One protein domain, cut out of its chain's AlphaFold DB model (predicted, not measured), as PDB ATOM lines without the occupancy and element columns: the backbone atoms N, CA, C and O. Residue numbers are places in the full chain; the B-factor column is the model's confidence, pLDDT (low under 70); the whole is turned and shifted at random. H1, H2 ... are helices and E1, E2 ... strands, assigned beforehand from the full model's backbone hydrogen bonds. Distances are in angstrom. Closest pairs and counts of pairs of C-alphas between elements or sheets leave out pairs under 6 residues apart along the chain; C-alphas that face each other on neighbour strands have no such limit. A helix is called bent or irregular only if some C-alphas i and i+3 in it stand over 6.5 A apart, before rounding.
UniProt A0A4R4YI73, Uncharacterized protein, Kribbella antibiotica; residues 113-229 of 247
ATOM      1  N   CYS A 113     -42.656 -13.767 -55.410       79.75
ATOM      2  CA  CYS A 113     -43.559 -14.693 -54.733       79.75
ATOM      3  C   CYS A 113     -43.008 -16.122 -54.749       79.75
ATOM      4  O   CYS A 113     -43.091 -16.816 -53.744       79.75
ATOM      5  N   ILE A 114     -42.448 -16.557 -55.879       78.88
ATOM      6  CA  ILE A 114     -41.979 -17.932 -56.083       78.88
ATOM      7  C   ILE A 114     -40.525 -18.113 -55.642       78.88
ATOM      8  O   ILE A 114     -40.141 -19.222 -55.274       78.88
ATOM      9  N   SER A 115     -39.717 -17.058 -55.729       83.31
ATOM     10  CA  SER A 115     -38.266 -17.115 -55.569       83.31
ATOM     11  C   SER A 115     -37.768 -16.554 -54.244       83.31
ATOM     12  O   SER A 115     -36.659 -16.881 -53.838       83.31
ATOM     13  N   MET A 116     -38.540 -15.675 -53.593       87.50
ATOM     14  CA  MET A 116     -38.114 -15.027 -52.349       87.50
ATOM     15  C   MET A 116     -38.935 -15.460 -51.140       87.50
ATOM     16  O   MET A 116     -38.492 -15.222 -50.024       87.50
ATOM     17  N   ILE A 117     -40.108 -16.072 -51.317       89.31
ATOM     18  CA  ILE A 117     -40.946 -16.529 -50.204       89.31
ATOM     19  C   ILE A 117     -41.388 -17.969 -50.436       89.31
ATOM     20  O   ILE A 117     -41.958 -18.310 -51.469       89.31
ATOM     21  N   TYR A 118     -41.186 -18.799 -49.423       89.62
ATOM     22  CA  TYR A 118     -41.584 -20.200 -49.408       89.62
ATOM     23  C   TYR A 118     -42.323 -20.471 -48.109       89.62
ATOM     24  O   TYR A 118     -41.908 -19.973 -47.070       89.62
ATOM     25  N   GLY A 119     -43.390 -21.262 -48.114       88.44
ATOM     26  CA  GLY A 119     -43.874 -21.824 -46.858       88.44
ATOM     27  C   GLY A 119     -42.943 -22.928 -46.377       88.44
ATOM     28  O   GLY A 119     -42.362 -23.669 -47.177       88.44
ATOM     29  N   THR A 120     -42.774 -23.025 -45.064       84.81
ATOM     30  CA  THR A 120     -41.919 -24.033 -44.441       84.81
ATOM     31  C   THR A 120     -42.385 -25.444 -44.802       84.81
ATOM     32  O   THR A 120     -43.564 -25.775 -44.711       84.81
ATOM     33  N   PHE A 121     -41.446 -26.283 -45.244       71.38
ATOM     34  CA  PHE A 121     -41.714 -27.674 -45.627       71.38
ATOM     35  C   PHE A 121     -41.646 -28.643 -44.441       71.38
ATOM     36  O   PHE A 121     -42.047 -29.798 -44.571       71.38
ATOM     37  N   ILE A 122     -41.075 -28.209 -43.314       67.25
ATOM     38  CA  ILE A 122     -40.686 -29.085 -42.211       67.25
ATOM     39  C   ILE A 122     -40.939 -28.376 -40.877       67.25
ATOM     40  O   ILE A 122     -40.286 -27.384 -40.571       67.25
ATOM     41  N   GLY A 123     -41.847 -28.938 -40.075       69.38
ATOM     42  CA  GLY A 123     -42.153 -28.471 -38.721       69.38
ATOM     43  C   GLY A 123     -43.078 -27.251 -38.658       69.38
ATOM     44  O   GLY A 123     -43.187 -26.468 -39.597       69.38
ATOM     45  N   ASP A 124     -43.752 -27.106 -37.519       77.44
ATOM     46  CA  ASP A 124     -44.582 -25.955 -37.140       77.44
ATOM     47  C   ASP A 124     -43.826 -24.977 -36.219       77.44
ATOM     48  O   ASP A 124     -44.389 -23.998 -35.732       77.44
ATOM     49  N   GLY A 125     -42.541 -25.249 -35.964       83.69
ATOM     50  CA  GLY A 125     -41.684 -24.472 -35.077       83.69
ATOM     51  C   GLY A 125     -42.037 -24.596 -33.593       83.69
ATOM     52  O   GLY A 125     -41.385 -23.950 -32.783       83.69
ATOM     53  N   LEU A 126     -43.029 -25.394 -33.188       88.06
ATOM     54  CA  LEU A 126     -43.393 -25.513 -31.777       88.06
ATOM     55  C   LEU A 126     -42.392 -26.398 -31.033       88.06
ATOM     56  O   LEU A 126     -42.168 -27.557 -31.379       88.06
ATOM     57  N   GLY A 127     -41.819 -25.874 -29.954       86.31
ATOM     58  CA  GLY A 127     -40.900 -26.652 -29.133       86.31
ATOM     59  C   GLY A 127     -40.078 -25.803 -28.171       86.31
ATOM     60  O   GLY A 127     -40.048 -24.578 -28.297       86.31
ATOM     61  N   PRO A 128     -39.425 -26.446 -27.190       86.56
ATOM     62  CA  PRO A 128     -38.485 -25.765 -26.315       86.56
ATOM     63  C   PRO A 128     -37.221 -25.354 -27.085       86.56
ATOM     64  O   PRO A 128     -36.854 -25.981 -28.078       86.56
ATOM     65  N   THR A 129     -36.546 -24.322 -26.588       87.75
ATOM     66  CA  THR A 129     -35.186 -23.945 -26.999       87.75
ATOM     67  C   THR A 129     -34.174 -24.861 -26.311       87.75
ATOM     68  O   THR A 129     -34.316 -25.142 -25.118       87.75
ATOM     69  N   SER A 130     -33.179 -25.343 -27.051       87.19
ATOM     70  CA  SER A 130     -32.161 -26.279 -26.562       87.19
ATOM     71  C   SER A 130     -30.749 -25.691 -26.555       87.19
ATOM     72  O   SER A 130     -29.932 -26.095 -25.728       87.19
ATOM     73  N   GLU A 131     -30.485 -24.698 -27.402       89.75
ATOM     74  CA  GLU A 131     -29.196 -24.029 -27.525       89.75
ATOM     75  C   GLU A 131     -28.978 -22.968 -26.440       89.75
ATOM     76  O   GLU A 131     -29.890 -22.250 -26.027       89.75
ATOM     77  N   GLU A 132     -27.725 -22.808 -26.003       86.12
ATOM     78  CA  GLU A 132     -27.356 -21.809 -24.985       86.12
ATOM     79  C   GLU A 132     -27.376 -20.371 -25.527       86.12
ATOM     80  O   GLU A 132     -27.543 -19.409 -24.772       86.12
ATOM     81  N   LYS A 133     -27.163 -20.212 -26.837       89.38
ATOM     82  CA  LYS A 133     -27.079 -18.915 -27.523       89.38
ATOM     83  C   LYS A 133     -28.012 -18.885 -28.732       89.38
ATOM     84  O   LYS A 133     -27.531 -18.789 -29.860       89.38
ATOM     85  N   PRO A 134     -29.331 -18.948 -28.502       93.38
ATOM     86  CA  PRO A 134     -30.294 -18.856 -29.580       93.38
ATOM     87  C   PRO A 134     -30.219 -17.478 -30.243       93.38
ATOM     88  O   PRO A 134     -29.770 -16.487 -29.653       93.38
ATOM     89  N   GLN A 135     -30.698 -17.406 -31.475       93.12
ATOM     90  CA  GLN A 135     -30.665 -16.202 -32.288       93.12
ATOM     91  C   GLN A 135     -32.005 -15.474 -32.318       93.12
ATOM     92  O   GLN A 135     -33.072 -16.098 -32.252       93.12
ATOM     93  N   PRO A 136     -31.970 -14.135 -32.438       92.94
ATOM     94  CA  PRO A 136     -33.176 -13.342 -32.414       92.94
ATOM     95  C   PRO A 136     -33.941 -13.426 -33.734       92.94
ATOM     96  O   PRO A 136     -33.373 -13.271 -34.813       92.94
ATOM     97  N   VAL A 137     -35.259 -13.539 -33.626       93.12
ATOM     98  CA  VAL A 137     -36.199 -13.290 -34.721       93.12
ATOM     99  C   VAL A 137     -36.843 -11.935 -34.469       93.12
ATOM    100  O   VAL A 137     -37.375 -11.674 -33.394       93.12
ATOM    101  N   THR A 138     -36.766 -11.028 -35.439       91.38
ATOM    102  CA  THR A 138     -37.095  -9.615 -35.192       91.38
ATOM    103  C   THR A 138     -38.503  -9.220 -35.598       91.38
ATOM    104  O   THR A 138     -39.008  -8.216 -35.101       91.38
ATOM    105  N   VAL A 139     -39.133  -9.962 -36.507       94.38
ATOM    106  CA  VAL A 139     -40.410  -9.586 -37.121       94.38
ATOM    107  C   VAL A 139     -41.403 -10.737 -37.114       94.38
ATOM    108  O   VAL A 139     -41.019 -11.902 -37.162       94.38
ATOM    109  N   TYR A 140     -42.686 -10.396 -37.078       94.00
ATOM    110  CA  TYR A 140     -43.779 -11.356 -37.199       94.00
ATOM    111  C   TYR A 140     -45.003 -10.734 -37.864       94.00
ATOM    112  O   TYR A 140     -45.201  -9.519 -37.822       94.00
ATOM    113  N   GLN A 141     -45.882 -11.574 -38.402       92.88
ATOM    114  CA  GLN A 141     -47.205 -11.163 -38.860       92.88
ATOM    115  C   GLN A 141     -48.288 -11.990 -38.172       92.88
ATOM    116  O   GLN A 141     -48.142 -13.189 -37.973       92.88
ATOM    117  N   LEU A 142     -49.398 -11.347 -37.815       90.50
ATOM    118  CA  LEU A 142     -50.592 -12.045 -37.341       90.50
ATOM    119  C   LEU A 142     -51.600 -12.132 -38.471       90.50
ATOM    120  O   LEU A 142     -51.972 -11.103 -39.041       90.50
ATOM    121  N   VAL A 143     -52.067 -13.344 -38.745       87.25
ATOM    122  CA  VAL A 143     -53.129 -13.601 -39.709       87.25
ATOM    123  C   VAL A 143     -54.428 -13.789 -38.941       87.25
ATOM    124  O   VAL A 143     -54.546 -14.675 -38.100       87.25
ATOM    125  N   HIS A 144     -55.403 -12.919 -39.205       78.62
ATOM    126  CA  HIS A 144     -56.712 -12.974 -38.562       78.62
ATOM    127  C   HIS A 144     -57.818 -12.719 -39.582       78.62
ATOM    128  O   HIS A 144     -57.842 -11.647 -40.191       78.62
ATOM    129  N   LYS A 145     -58.744 -13.677 -39.742       75.12
ATOM    130  CA  LYS A 145     -59.930 -13.658 -40.631       75.12
ATOM    131  C   LYS A 145     -59.665 -13.528 -42.133       75.12
ATOM    132  O   LYS A 145     -60.466 -13.986 -42.942       75.12
ATOM    133  N   LYS A 146     -58.590 -12.851 -42.534       79.88
ATOM    134  CA  LYS A 146     -58.224 -12.617 -43.926       79.88
ATOM    135  C   LYS A 146     -56.753 -12.947 -44.125       79.88
ATOM    136  O   LYS A 146     -55.881 -12.261 -43.600       79.88
ATOM    137  N   SER A 147     -56.505 -13.979 -44.926       82.62
ATOM    138  CA  SER A 147     -55.158 -14.345 -45.355       82.62
ATOM    139  C   SER A 147     -54.551 -13.230 -46.229       82.62
ATOM    140  O   SER A 147     -55.238 -12.737 -47.137       82.62
ATOM    141  N   PRO A 148     -53.298 -12.812 -45.961       86.94
ATOM    142  CA  PRO A 148     -52.563 -11.888 -46.816       86.94
ATOM    143  C   PRO A 148     -52.529 -12.331 -48.281       86.94
ATOM    144  O   PRO A 148     -52.359 -13.507 -48.599       86.94
ATOM    145  N   THR A 149     -52.665 -11.379 -49.203       85.94
ATOM    146  CA  THR A 149     -52.836 -11.684 -50.633       85.94
ATOM    147  C   THR A 149     -51.593 -12.349 -51.227       85.94
ATOM    148  O   THR A 149     -51.716 -13.227 -52.080       85.94
ATOM    149  N   TYR A 150     -50.401 -11.961 -50.758       86.06
ATOM    150  CA  TYR A 150     -49.130 -12.477 -51.270       86.06
ATOM    151  C   TYR A 150     -48.971 -13.991 -51.045       86.06
ATOM    152  O   TYR A 150     -48.329 -14.659 -51.847       86.06
ATOM    153  N   LEU A 151     -49.622 -14.557 -50.021       86.75
ATOM    154  CA  LEU A 151     -49.539 -15.982 -49.679       86.75
ATOM    155  C   LEU A 151     -50.174 -16.899 -50.725       86.75
ATOM    156  O   LEU A 151     -49.844 -18.074 -50.788       86.75
ATOM    157  N   ARG A 152     -51.060 -16.381 -51.581       84.62
ATOM    158  CA  ARG A 152     -51.666 -17.168 -52.670       84.62
ATOM    159  C   ARG A 152     -50.668 -17.571 -53.752       84.62
ATOM    160  O   ARG A 152     -50.965 -18.454 -54.551       84.62
ATOM    161  N   TRP A 153     -49.531 -16.887 -53.797       83.31
ATOM    162  CA  TRP A 153     -48.574 -16.956 -54.895       83.31
ATOM    163  C   TRP A 153     -47.253 -17.611 -54.499       83.31
ATOM    164  O   TRP A 153     -46.405 -17.823 -55.364       83.31
ATOM    165  N   ILE A 154     -47.068 -17.918 -53.213       86.25
ATOM    166  CA  ILE A 154     -45.834 -18.529 -52.721       86.25
ATOM    167  C   ILE A 154     -45.820 -20.028 -52.989       86.25
ATOM    168  O   ILE A 154     -46.863 -20.670 -53.141       86.25
ATOM    169  N   GLN A 155     -44.623 -20.605 -53.009       84.44
ATOM    170  CA  GLN A 155     -44.494 -22.056 -53.027       84.44
ATOM    171  C   GLN A 155     -44.854 -22.633 -51.659       84.44
ATOM    172  O   GLN A 155     -44.443 -22.088 -50.637       84.44
ATOM    173  N   ASN A 156     -45.575 -23.757 -51.659       85.06
ATOM    174  CA  ASN A 156     -45.985 -24.468 -50.445       85.06
ATOM    175  C   ASN A 156     -46.709 -23.556 -49.432       85.06
ATOM    176  O   ASN A 156     -46.238 -23.404 -48.311       85.06
ATOM    177  N   PRO A 157     -47.810 -22.881 -49.815       84.31
ATOM    178  CA  PRO A 157     -48.493 -21.975 -48.905       84.31
ATOM    179  C   PRO A 157     -48.986 -22.748 -47.670       84.31
ATOM    180  O   PRO A 157     -49.680 -23.751 -47.837       84.31
ATOM    181  N   PRO A 158     -48.659 -22.294 -46.448       77.88
ATOM    182  CA  PRO A 158     -49.203 -22.888 -45.235       77.88
ATOM    183  C   PRO A 158     -50.731 -22.820 -45.224       77.88
ATOM    184  O   PRO A 158     -51.329 -21.903 -45.795       77.88
ATOM    185  N   GLU A 159     -51.369 -23.763 -44.540       78.00
ATOM    186  CA  GLU A 159     -52.788 -23.634 -44.217       78.00
ATOM    187  C   GLU A 159     -52.966 -22.615 -43.083       78.00
ATOM    188  O   GLU A 159     -52.164 -22.544 -42.147       78.00
ATOM    189  N   TYR A 160     -53.998 -21.773 -43.194       72.94
ATOM    190  CA  TYR A 160     -54.232 -20.676 -42.260       72.94
ATOM    191  C   TYR A 160     -55.612 -20.738 -41.629       72.94
ATOM    192  O   TYR A 160     -56.606 -20.750 -42.353       72.94
ATOM    193  N   ASP A 161     -55.652 -20.659 -40.300       68.38
ATOM    194  CA  ASP A 161     -56.864 -20.367 -39.537       68.38
ATOM    195  C   ASP A 161     -56.800 -18.951 -38.926       68.38
ATOM    196  O   ASP A 161     -55.796 -18.236 -39.020       68.38
ATOM    197  N   ASP A 162     -57.883 -18.532 -38.278       65.25
ATOM    198  CA  ASP A 162     -58.107 -17.220 -37.671       65.25
ATOM    199  C   ASP A 162     -57.096 -16.819 -36.575       65.25
ATOM    200  O   ASP A 162     -57.204 -15.717 -36.016       65.25
ATOM    201  N   ARG A 163     -56.156 -17.705 -36.219       69.06
ATOM    202  CA  ARG A 163     -55.243 -17.592 -35.066       69.06
ATOM    203  C   ARG A 163     -53.788 -17.926 -35.395       69.06
ATOM    204  O   ARG A 163     -53.051 -18.361 -34.511       69.06
ATOM    205  N   ASN A 164     -53.361 -17.681 -36.631       83.38
ATOM    206  CA  ASN A 164     -52.011 -18.047 -37.046       83.38
ATOM    207  C   ASN A 164     -51.011 -16.900 -36.884       83.38
ATOM    208  O   ASN A 164     -51.245 -15.750 -37.276       83.38
ATOM    209  N   LEU A 165     -49.869 -17.252 -36.302       90.25
ATOM    210  CA  LEU A 165     -48.666 -16.444 -36.245       90.25
ATOM    211  C   LEU A 165     -47.763 -16.842 -37.412       90.25
ATOM    212  O   LEU A 165     -47.422 -18.008 -37.575       90.25
ATOM    213  N   LEU A 166     -47.381 -15.865 -38.222       92.19
ATOM    214  CA  LEU A 166     -46.441 -16.029 -39.317       92.19
ATOM    215  C   LEU A 166     -45.070 -15.512 -38.915       92.19
ATOM    216  O   LEU A 166     -44.913 -14.321 -38.621       92.19
ATOM    217  N   ILE A 167     -44.088 -16.404 -38.963       93.31
ATOM    218  CA  ILE A 167     -42.686 -16.096 -38.711       93.31
ATOM    219  C   ILE A 167     -41.885 -16.339 -39.985       93.31
ATOM    220  O   ILE A 167     -42.004 -17.392 -40.602       93.31
ATOM    221  N   GLY A 168     -41.076 -15.353 -40.372       91.50
ATOM    222  CA  GLY A 168     -40.138 -15.475 -41.485       91.50
ATOM    223  C   GLY A 168     -38.715 -15.684 -40.988       91.50
ATOM    224  O   GLY A 168     -38.256 -14.955 -40.110       91.50
ATOM    225  N   THR A 169     -38.017 -16.654 -41.568       91.12
ATOM    226  CA  THR A 169     -36.586 -16.923 -41.348       91.12
ATOM    227  C   THR A 169     -35.890 -17.135 -42.690       91.12
ATOM    228  O   THR A 169     -36.558 -17.325 -43.708       91.12
ATOM    229  N   SER A 170     -34.555 -17.094 -42.742       88.38
ATOM    230  CA  SER A 170     -33.846 -17.609 -43.920       88.38
ATOM    231  C   SER A 170     -34.122 -19.108 -44.065       88.38
ATOM    232  O   SER A 170     -34.326 -19.803 -43.069       88.38
ATOM    233  N   ILE A 171     -34.142 -19.617 -45.302       83.44
ATOM    234  CA  ILE A 171     -34.447 -21.036 -45.567       83.44
ATOM    235  C   ILE A 171     -33.553 -21.972 -44.746       83.44
ATOM    236  O   ILE A 171     -34.055 -22.933 -44.167       83.44
ATOM    237  N   ASP A 172     -32.264 -21.650 -44.647       84.56
ATOM    238  CA  ASP A 172     -31.271 -22.467 -43.944       84.56
ATOM    239  C   ASP A 172     -31.547 -22.588 -42.435       84.56
ATOM    240  O   ASP A 172     -31.127 -23.558 -41.820       84.56
ATOM    241  N   CYS A 173     -32.284 -21.638 -41.851       88.25
ATOM    242  CA  CYS A 173     -32.584 -21.582 -40.420       88.25
ATOM    243  C   CYS A 173     -34.033 -21.934 -40.068       88.25
ATOM    244  O   CYS A 173     -34.415 -21.903 -38.898       88.25
ATOM    245  N   ALA A 174     -34.865 -22.249 -41.062       87.75
ATOM    246  CA  ALA A 174     -36.285 -22.507 -40.840       87.75
ATOM    247  C   ALA A 174     -36.531 -23.721 -39.929       87.75
ATOM    248  O   ALA A 174     -37.478 -23.728 -39.148       87.75
ATOM    249  N   LEU A 175     -35.656 -24.727 -40.003       88.06
ATOM    250  CA  LEU A 175     -35.724 -25.951 -39.196       88.06
ATOM    251  C   LEU A 175     -35.439 -25.722 -37.711       88.06
ATOM    252  O   LEU A 175     -35.969 -26.431 -36.849       88.06
ATOM    253  N   ASP A 176     -34.625 -24.716 -37.424       91.19
ATOM    254  CA  ASP A 176     -34.197 -24.376 -36.075       91.19
ATOM    255  C   ASP A 176     -35.126 -23.339 -35.443       91.19
ATOM    256  O   ASP A 176     -34.955 -22.975 -34.285       91.19
ATOM    257  N   LEU A 177     -36.163 -22.877 -36.152       93.12
ATOM    258  CA  LEU A 177     -37.170 -22.011 -35.558       93.12
ATOM    259  C   LEU A 177     -37.848 -22.716 -34.372       93.12
ATOM    260  O   LEU A 177     -38.360 -23.834 -34.491       93.12
ATOM    261  N   ARG A 178     -37.880 -22.033 -33.226       94.19
ATOM    262  CA  ARG A 178     -38.599 -22.452 -32.023       94.19
ATOM    263  C   ARG A 178     -39.544 -21.358 -31.557       94.19
ATOM    264  O   ARG A 178     -39.165 -20.193 -31.417       94.19
ATOM    265  N   VAL A 179     -40.777 -21.766 -31.296       94.12
ATOM    266  CA  VAL A 179     -41.853 -20.957 -30.743       94.12
ATOM    267  C   VAL A 179     -42.356 -21.627 -29.477       94.12
ATOM    268  O   VAL A 179     -42.877 -22.745 -29.497       94.12
ATOM    269  N   GLN A 180     -42.212 -20.913 -28.369       93.50
ATOM    270  CA  GLN A 180     -42.645 -21.348 -27.055       93.50
ATOM    271  C   GLN A 180     -43.767 -20.438 -26.563       93.50
ATOM    272  O   GLN A 180     -43.592 -19.234 -26.379       93.50
ATOM    273  N   GLU A 181     -44.947 -21.021 -26.357       92.25
ATOM    274  CA  GLU A 181     -46.084 -20.311 -25.777       92.25
ATOM    275  C   GLU A 181     -46.038 -20.382 -24.249       92.25
ATOM    276  O   GLU A 181     -46.289 -21.434 -23.656       92.25
ATOM    277  N   GLU A 182     -45.769 -19.246 -23.613       89.94
ATOM    278  CA  GLU A 182     -45.893 -19.054 -22.171       89.94
ATOM    279  C   GLU A 182     -47.244 -18.395 -21.829       89.94
ATOM    280  O   GLU A 182     -48.083 -18.110 -22.697       89.94
ATOM    281  N   ALA A 183     -47.510 -18.208 -20.534       86.62
ATOM    282  CA  ALA A 183     -48.791 -17.680 -20.069       86.62
ATOM    283  C   ALA A 183     -48.988 -16.199 -20.441       86.62
ATOM    284  O   ALA A 183     -50.094 -15.799 -20.809       86.62
ATOM    285  N   ASP A 184     -47.921 -15.408 -20.355       90.31
ATOM    286  CA  ASP A 184     -47.871 -13.954 -20.526       90.31
ATOM    287  C   ASP A 184     -47.104 -13.513 -21.782       90.31
ATOM    288  O   ASP A 184     -47.276 -12.386 -22.253       90.31
ATOM    289  N   GLN A 185     -46.307 -14.402 -22.375       92.50
ATOM    290  CA  GLN A 185     -45.529 -14.114 -23.575       92.50
ATOM    291  C   GLN A 185     -45.433 -15.314 -24.521       92.50
ATOM    292  O   GLN A 185     -45.754 -16.448 -24.179       92.50
ATOM    293  N   ILE A 186     -45.020 -15.043 -25.752       94.12
ATOM    294  CA  ILE A 186     -44.685 -16.036 -26.764       94.12
ATOM    295  C   ILE A 186     -43.245 -15.746 -27.166       94.12
ATOM    296  O   ILE A 186     -42.951 -14.661 -27.674       94.12
ATOM    297  N   VAL A 187     -42.354 -16.695 -26.902       95.25
ATOM    298  CA  VAL A 187     -40.925 -16.574 -27.189       95.25
ATOM    299  C   VAL A 187     -40.655 -17.186 -28.557       95.25
ATOM    300  O   VAL A 187     -41.039 -18.324 -28.810       95.25
ATOM    301  N   VAL A 188     -40.008 -16.427 -29.438       95.62
ATOM    302  CA  VAL A 188     -39.654 -16.855 -30.796       95.62
ATOM    303  C   VAL A 188     -38.161 -16.659 -31.013       95.62
ATOM    304  O   VAL A 188     -37.644 -15.542 -30.900       95.62
ATOM    305  N   VAL A 189     -37.466 -17.740 -31.348       95.25
ATOM    306  CA  VAL A 189     -36.017 -17.746 -31.577       95.25
ATOM    307  C   VAL A 189     -35.642 -18.722 -32.683       95.25
ATOM    308  O   VAL A 189     -36.402 -19.638 -32.988       95.25
ATOM    309  N   VAL A 190     -34.456 -18.549 -33.260       94.00
ATOM    310  CA  VAL A 190     -33.794 -19.628 -34.001       94.00
ATOM    311  C   VAL A 190     -32.841 -20.331 -33.038       94.00
ATOM    312  O   VAL A 190     -31.924 -19.714 -32.499       94.00
ATOM    313  N   ASP A 191     -33.092 -21.608 -32.794       92.25
ATOM    314  CA  ASP A 191     -32.371 -22.498 -31.885       92.25
ATOM    315  C   ASP A 191     -31.100 -23.042 -32.545       92.25
ATOM    316  O   ASP A 191     -30.952 -24.237 -32.765       92.25
ATOM    317  N   ALA A 192     -30.213 -22.121 -32.925       90.19
ATOM    318  CA  ALA A 192     -28.920 -22.411 -33.528       90.19
ATOM    319  C   ALA A 192     -27.861 -21.443 -32.987       90.19
ATOM    320  O   ALA A 192     -28.112 -20.240 -32.859       90.19
ATOM    321  N   ASP A 193     -26.658 -21.950 -32.731       86.81
ATOM    322  CA  ASP A 193     -25.495 -21.187 -32.266       86.81
ATOM    323  C   ASP A 193     -24.767 -20.440 -33.402       86.81
ATOM    324  O   ASP A 193     -24.098 -19.423 -33.182       86.81
ATOM    325  N   THR A 194     -24.914 -20.931 -34.632       85.62
ATOM    326  CA  THR A 194     -24.295 -20.384 -35.838       85.62
ATOM    327  C   THR A 194     -25.193 -19.339 -36.498       85.62
ATOM    328  O   THR A 194     -26.325 -19.655 -36.859       85.62
ATOM    329  N   PRO A 195     -24.715 -18.092 -36.705       85.38
ATOM    330  CA  PRO A 195     -25.536 -17.020 -37.254       85.38
ATOM    331  C   PRO A 195     -26.221 -17.380 -38.574       85.38
ATOM    332  O   PRO A 195     -25.554 -17.780 -39.529       85.38
ATOM    333  N   CYS A 196     -27.530 -17.150 -38.651       84.75
ATOM    334  CA  CYS A 196     -28.296 -17.307 -39.875       84.75
ATOM    335  C   CYS A 196     -27.754 -16.381 -40.958       84.75
ATOM    336  O   CYS A 196     -27.727 -15.155 -40.809       84.75
ATOM    337  N   SER A 197     -27.329 -16.978 -42.066       83.75
ATOM    338  CA  SER A 197     -26.907 -16.250 -43.254       83.75
ATOM    339  C   SER A 197     -28.059 -15.391 -43.781       83.75
ATOM    340  O   SER A 197     -29.233 -15.776 -43.766       83.75
ATOM    341  N   LEU A 198     -27.718 -14.200 -44.279       84.38
ATOM    342  CA  LEU A 198     -28.655 -13.431 -45.087       84.38
ATOM    343  C   LEU A 198     -28.937 -14.218 -46.369       84.38
ATOM    344  O   LEU A 198     -28.003 -14.624 -47.061       84.38
ATOM    345  N   SER A 199     -30.216 -14.394 -46.688       86.88
ATOM    346  CA  SER A 199     -30.668 -15.111 -47.877       86.88
ATOM    347  C   SER A 199     -31.538 -14.209 -48.745       86.88
ATOM    348  O   SER A 199     -32.243 -13.326 -48.248       86.88
ATOM    349  N   ASP A 200     -31.496 -14.426 -50.056       88.81
ATOM    350  CA  ASP A 200     -32.429 -13.807 -50.998       88.81
ATOM    351  C   ASP A 200     -33.836 -14.420 -50.942       88.81
ATOM    352  O   ASP A 200     -34.751 -13.961 -51.627       88.81
ATOM    353  N   SER A 201     -34.016 -15.416 -50.077       89.12
ATOM    354  CA  SER A 201     -35.256 -16.132 -49.852       89.12
ATOM    355  C   SER A 201     -35.552 -16.343 -48.368       89.12
ATOM    356  O   SER A 201     -34.660 -16.587 -47.550       89.12
ATOM    357  N   VAL A 202     -36.837 -16.268 -48.025       91.06
ATOM    358  CA  VAL A 202     -37.363 -16.509 -46.682       91.06
ATOM    359  C   VAL A 202     -38.305 -17.708 -46.668       91.06
ATOM    360  O   VAL A 202     -39.094 -17.916 -47.592       91.06
ATOM    361  N   SER A 203     -38.240 -18.477 -45.588       91.88
ATOM    362  CA  SER A 203     -39.221 -19.493 -45.237       91.88
ATOM    363  C   SER A 203     -40.222 -18.913 -44.240       91.88
ATOM    364  O   SER A 203     -39.827 -18.333 -43.230       91.88
ATOM    365  N   LEU A 204     -41.512 -19.054 -44.532       92.69
ATOM    366  CA  LEU A 204     -42.614 -18.667 -43.667       92.69
ATOM    367  C   LEU A 204     -43.146 -19.889 -42.932       92.69
ATOM    368  O   LEU A 204     -43.764 -20.768 -43.539       92.69
ATOM    369  N   THR A 205     -42.962 -19.897 -41.619       91.81
ATOM    370  CA  THR A 205     -43.552 -20.892 -40.731       91.81
ATOM    371  C   THR A 205     -44.855 -20.337 -40.173       91.81
ATOM    372  O   THR A 205     -44.882 -19.246 -39.594       91.81
ATOM    373  N   ALA A 206     -45.944 -21.076 -40.377       91.19
ATOM    374  CA  ALA A 206     -47.227 -20.782 -39.759       91.19
ATOM    375  C   ALA A 206     -47.335 -21.552 -38.447       91.19
ATOM    376  O   ALA A 206     -47.280 -22.778 -38.439       91.19
ATOM    377  N   VAL A 207     -47.504 -20.817 -37.354       90.44
ATOM    378  CA  VAL A 207     -47.679 -21.372 -36.016       90.44
ATOM    379  C   VAL A 207     -49.118 -21.147 -35.591       90.44
ATOM    380  O   VAL A 207     -49.567 -20.002 -35.463       90.44
ATOM    381  N   GLU A 208     -49.847 -22.237 -35.383       89.06
ATOM    382  CA  GLU A 208     -51.188 -22.182 -34.811       89.06
ATOM    383  C   GLU A 208     -51.076 -21.934 -33.305       89.06
ATOM    384  O   GLU A 208     -50.540 -22.750 -32.555       89.06
ATOM    385  N   LEU A 209     -51.558 -20.778 -32.850       86.75
ATOM    386  CA  LEU A 209     -51.472 -20.424 -31.439       86.75
ATOM    387  C   LEU A 209     -52.597 -21.090 -30.645       86.75
ATOM    388  O   LEU A 209     -53.780 -20.921 -30.957       86.75
ATOM    389  N   LYS A 210     -52.257 -21.733 -29.519       86.00
ATOM    390  CA  LYS A 210     -53.248 -22.346 -28.609       86.00
ATOM    391  C   LYS A 210     -54.276 -21.337 -28.100       86.00
ATOM    392  O   LYS A 210     -55.434 -21.671 -27.842       86.00
ATOM    393  N   LYS A 211     -53.846 -20.090 -27.914       85.75
ATOM    394  CA  LYS A 211     -54.699 -18.952 -27.548       85.75
ATOM    395  C   LYS A 211     -54.453 -17.800 -28.523       85.75
ATOM    396  O   LYS A 211     -53.365 -17.702 -29.075       85.75
ATOM    397  N   PRO A 212     -55.407 -16.876 -28.715       84.75
ATOM    398  CA  PRO A 212     -55.116 -15.613 -29.389       84.75
ATOM    399  C   PRO A 212     -53.959 -14.888 -28.694       84.75
ATOM    400  O   PRO A 212     -53.782 -15.043 -27.485       84.75
ATOM    401  N   VAL A 213     -53.171 -14.096 -29.426       87.25
ATOM    402  CA  VAL A 213     -52.089 -13.295 -28.819       87.25
ATOM    403  C   VAL A 213     -52.630 -12.463 -27.656       87.25
ATOM    404  O   VAL A 213     -52.113 -12.574 -26.549       87.25
ATOM    405  N   GLY A 214     -53.743 -11.749 -27.861       84.44
ATOM    406  CA  GLY A 214     -54.372 -10.948 -26.807       84.44
ATOM    407  C   GLY A 214     -53.385  -9.929 -26.239       84.44
ATOM    408  O   GLY A 214     -52.743  -9.218 -27.008       84.44
ATOM    409  N   ASP A 215     -53.241  -9.920 -24.916       84.81
ATOM    410  CA  ASP A 215     -52.290  -9.063 -24.194       84.81
ATOM    411  C   ASP A 215     -50.880  -9.675 -24.080       84.81
ATOM    412  O   ASP A 215     -49.988  -9.061 -23.491       84.81
ATOM    413  N   ARG A 216     -50.656 -10.883 -24.622       89.94
ATOM    414  CA  ARG A 216     -49.346 -11.540 -24.564       89.94
ATOM    415  C   ARG A 216     -48.346 -10.825 -25.455       89.94
ATOM    416  O   ARG A 216     -48.650 -10.453 -26.591       89.94
ATOM    417  N   LYS A 217     -47.120 -10.702 -24.963       92.75
ATOM    418  CA  LYS A 217     -46.016 -10.130 -25.736       92.75
ATOM    419  C   LYS A 217     -45.404 -11.181 -26.648       92.75
ATOM    420  O   LYS A 217     -45.203 -12.313 -26.223       92.75
ATOM    421  N   LEU A 218     -45.074 -10.804 -27.880       94.19
ATOM    422  CA  LEU A 218     -44.186 -11.605 -28.719       94.19
ATOM    423  C   LEU A 218     -42.770 -11.098 -28.525       94.19
ATOM    424  O   LEU A 218     -42.475  -9.938 -28.824       94.19
ATOM    425  N   VAL A 219     -41.913 -11.961 -28.003       95.88
ATOM    426  CA  VAL A 219     -40.549 -11.615 -27.630       95.88
ATOM    427  C   VAL A 219     -39.561 -12.564 -28.280       95.88
ATOM    428  O   VAL A 219     -39.885 -13.685 -28.656       95.88
ATOM    429  N   THR A 220     -38.327 -12.102 -28.389       95.19
ATOM    430  CA  THR A 220     -37.191 -12.897 -28.830       95.19
ATOM    431  C   THR A 220     -36.088 -12.880 -27.769       95.19
ATOM    432  O   THR A 220     -36.331 -12.498 -26.621       95.19
ATOM    433  N   VAL A 221     -34.877 -13.309 -28.130       92.75
ATOM    434  CA  VAL A 221     -33.697 -13.398 -27.256       92.75
ATOM    435  C   VAL A 221     -33.574 -12.181 -26.331       92.75
ATOM    436  O   VAL A 221     -33.613 -11.029 -26.772       92.75
ATOM    437  N   GLY A 222     -33.429 -12.446 -25.029       90.00
ATOM    438  CA  GLY A 222     -33.326 -11.411 -23.996       90.00
ATOM    439  C   GLY A 222     -34.640 -10.690 -23.673       90.00
ATOM    440  O   GLY A 222     -34.601  -9.602 -23.106       90.00
ATOM    441  N   GLY A 223     -35.794 -11.252 -24.053       91.19
ATOM    442  CA  GLY A 223     -37.112 -10.661 -23.797       91.19
ATOM    443  C   GLY A 223     -37.414  -9.436 -24.664       91.19
ATOM    444  O   GLY A 223     -38.298  -8.642 -24.340       91.19
ATOM    445  N   LYS A 224     -36.670  -9.242 -25.757       95.81
ATOM    446  CA  LYS A 224     -36.868  -8.106 -26.657       95.81
ATOM    447  C   LYS A 224     -38.146  -8.302 -27.464       95.81
ATOM    448  O   LYS A 224     -38.296  -9.321 -28.126       95.81
ATOM    449  N   GLU A 225     -39.036  -7.316 -27.451       95.69
ATOM    450  CA  GLU A 225     -40.272  -7.379 -28.232       95.69
ATOM    451  C   GLU A 225     -39.986  -7.412 -29.740       95.69
ATOM    452  O   GLU A 225     -39.139  -6.674 -30.259       95.69
ATOM    453  N   MET A 226     -40.703  -8.289 -30.436       95.62
ATOM    454  CA  MET A 226     -40.658  -8.402 -31.888       95.62
ATOM    455  C   MET A 226     -41.508  -7.308 -32.538       95.62
ATOM    456  O   MET A 226     -42.484  -6.819 -31.969       95.62
ATOM    457  N   GLN A 227     -41.183  -6.956 -33.778       94.50
ATOM    458  CA  GLN A 227     -41.944  -5.980 -34.542       94.50
ATOM    459  C   GLN A 227     -43.031  -6.660 -35.377       94.50
ATOM    460  O   GLN A 227     -42.750  -7.479 -36.255       94.50
ATOM    461  N   ARG A 228     -44.285  -6.258 -35.163       92.94
ATOM    462  CA  ARG A 228     -45.383  -6.664 -36.039       92.94
ATOM    463  C   ARG A 228     -45.257  -5.978 -37.397       92.94
ATOM    464  O   ARG A 228     -45.170  -4.753 -37.469       92.94
ATOM    465  N   ILE A 229     -45.342  -6.762 -38.463       91.50
ATOM    466  CA  ILE A 229     -45.446  -6.289 -39.843       91.50
ATOM    467  C   ILE A 229     -46.823  -6.640 -40.424       91.50
ATOM    468  O   ILE A 229     -47.486  -7.577 -39.979       91.50
TER     469      ILE A 229
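Overview. This is residues 113 to 229 of the 247 residues of an uncharacterized protein of Kribbella antibiotica (UniProt A0A4R4YI73). Two small sheets stand partly face to face with their strands running roughly along each other: a strongly twisted, curled sheet of four strands, E1 E6 E3 E2, and a smaller sheet of three, E4 E5 E7. The short helix H2 leads from E3 of the one to E4 of the other, while E1 and the short helix H1 lie at the end away from the smaller sheet. Both sheets are mixed, and the class is mixed, helices and strands, with under half of the 117 printed residues in named elements. Along the chain, two helices and seven strands come as E1 E2 H1 E3 H2 E4 E5 E6 E7. The whole is compact, with a radius of gyration of the C-alphas of 13.4 A, and spans 36 by 32 by 22 A.

Along the chain. In the larger sheet, E1 is residues 117 to 119, from C-alpha 117 at (-40.946, -16.529, -50.204); E6 is residues 202 to 208, 19.1 A long; E3 is residues 164 to 170, 19.4 A; E2 is residues 139 to 143, 13.6 A. In the smaller sheet, E4 is residues 177 to 181, 13.3 A; E5 is residues 185 to 190, 16.6 A; E7 is residues 217 to 220, ending with C-alpha 220 at (-37.191, -12.897, -28.830). H1 is residues 149 to 153 and H2 residues 171 to 176; H2 is irregular, with C-alphas 172 and 175 7.4 A apart.

Arrangement. E6 and E3 are antiparallel, with N 203 and O 169 2.8 A apart. E3 and E2 are antiparallel, with N 166 and O 141 at 2.8 A. E1, an edge strand, is parallel to E6, with N 204 and O 118 at 2.7 A. H2 is on this sheet at a height of 8.3 A, and its closest C-alpha pair with E6 is Ile 171 and Ser 203, 5.0 A. H1 only grazes this sheet. E4 and E5 form a hairpin, with N 178 and O 189 at 2.8 A. E5 and E7 are parallel, with N 186 and O 217 at 2.8 A. Between the sheets, the closest C-alphas of E3 and E4 are Thr 169 and Leu 177, 7.7 A apart. The O i to N i+4 pairs within hydrogen-bond range are 0 of 1 in H1 and 0 of 2 in H2; the O i to N i+3 pairs are 2 of 2 and 2 of 3.

Size, cuts and confidence. The C-alphas farthest apart, of Glu 132 and Thr 149, are 37.5 A apart. The printed part has no cut. The links E1 to E2 and E5 to E6 are long. Residues 139 to 140 of E2 pair in parallel with residues 227 to 228. The mean pLDDT of the printed part is 87.5; residues 122 to 123 and 161 to 163 are under 70.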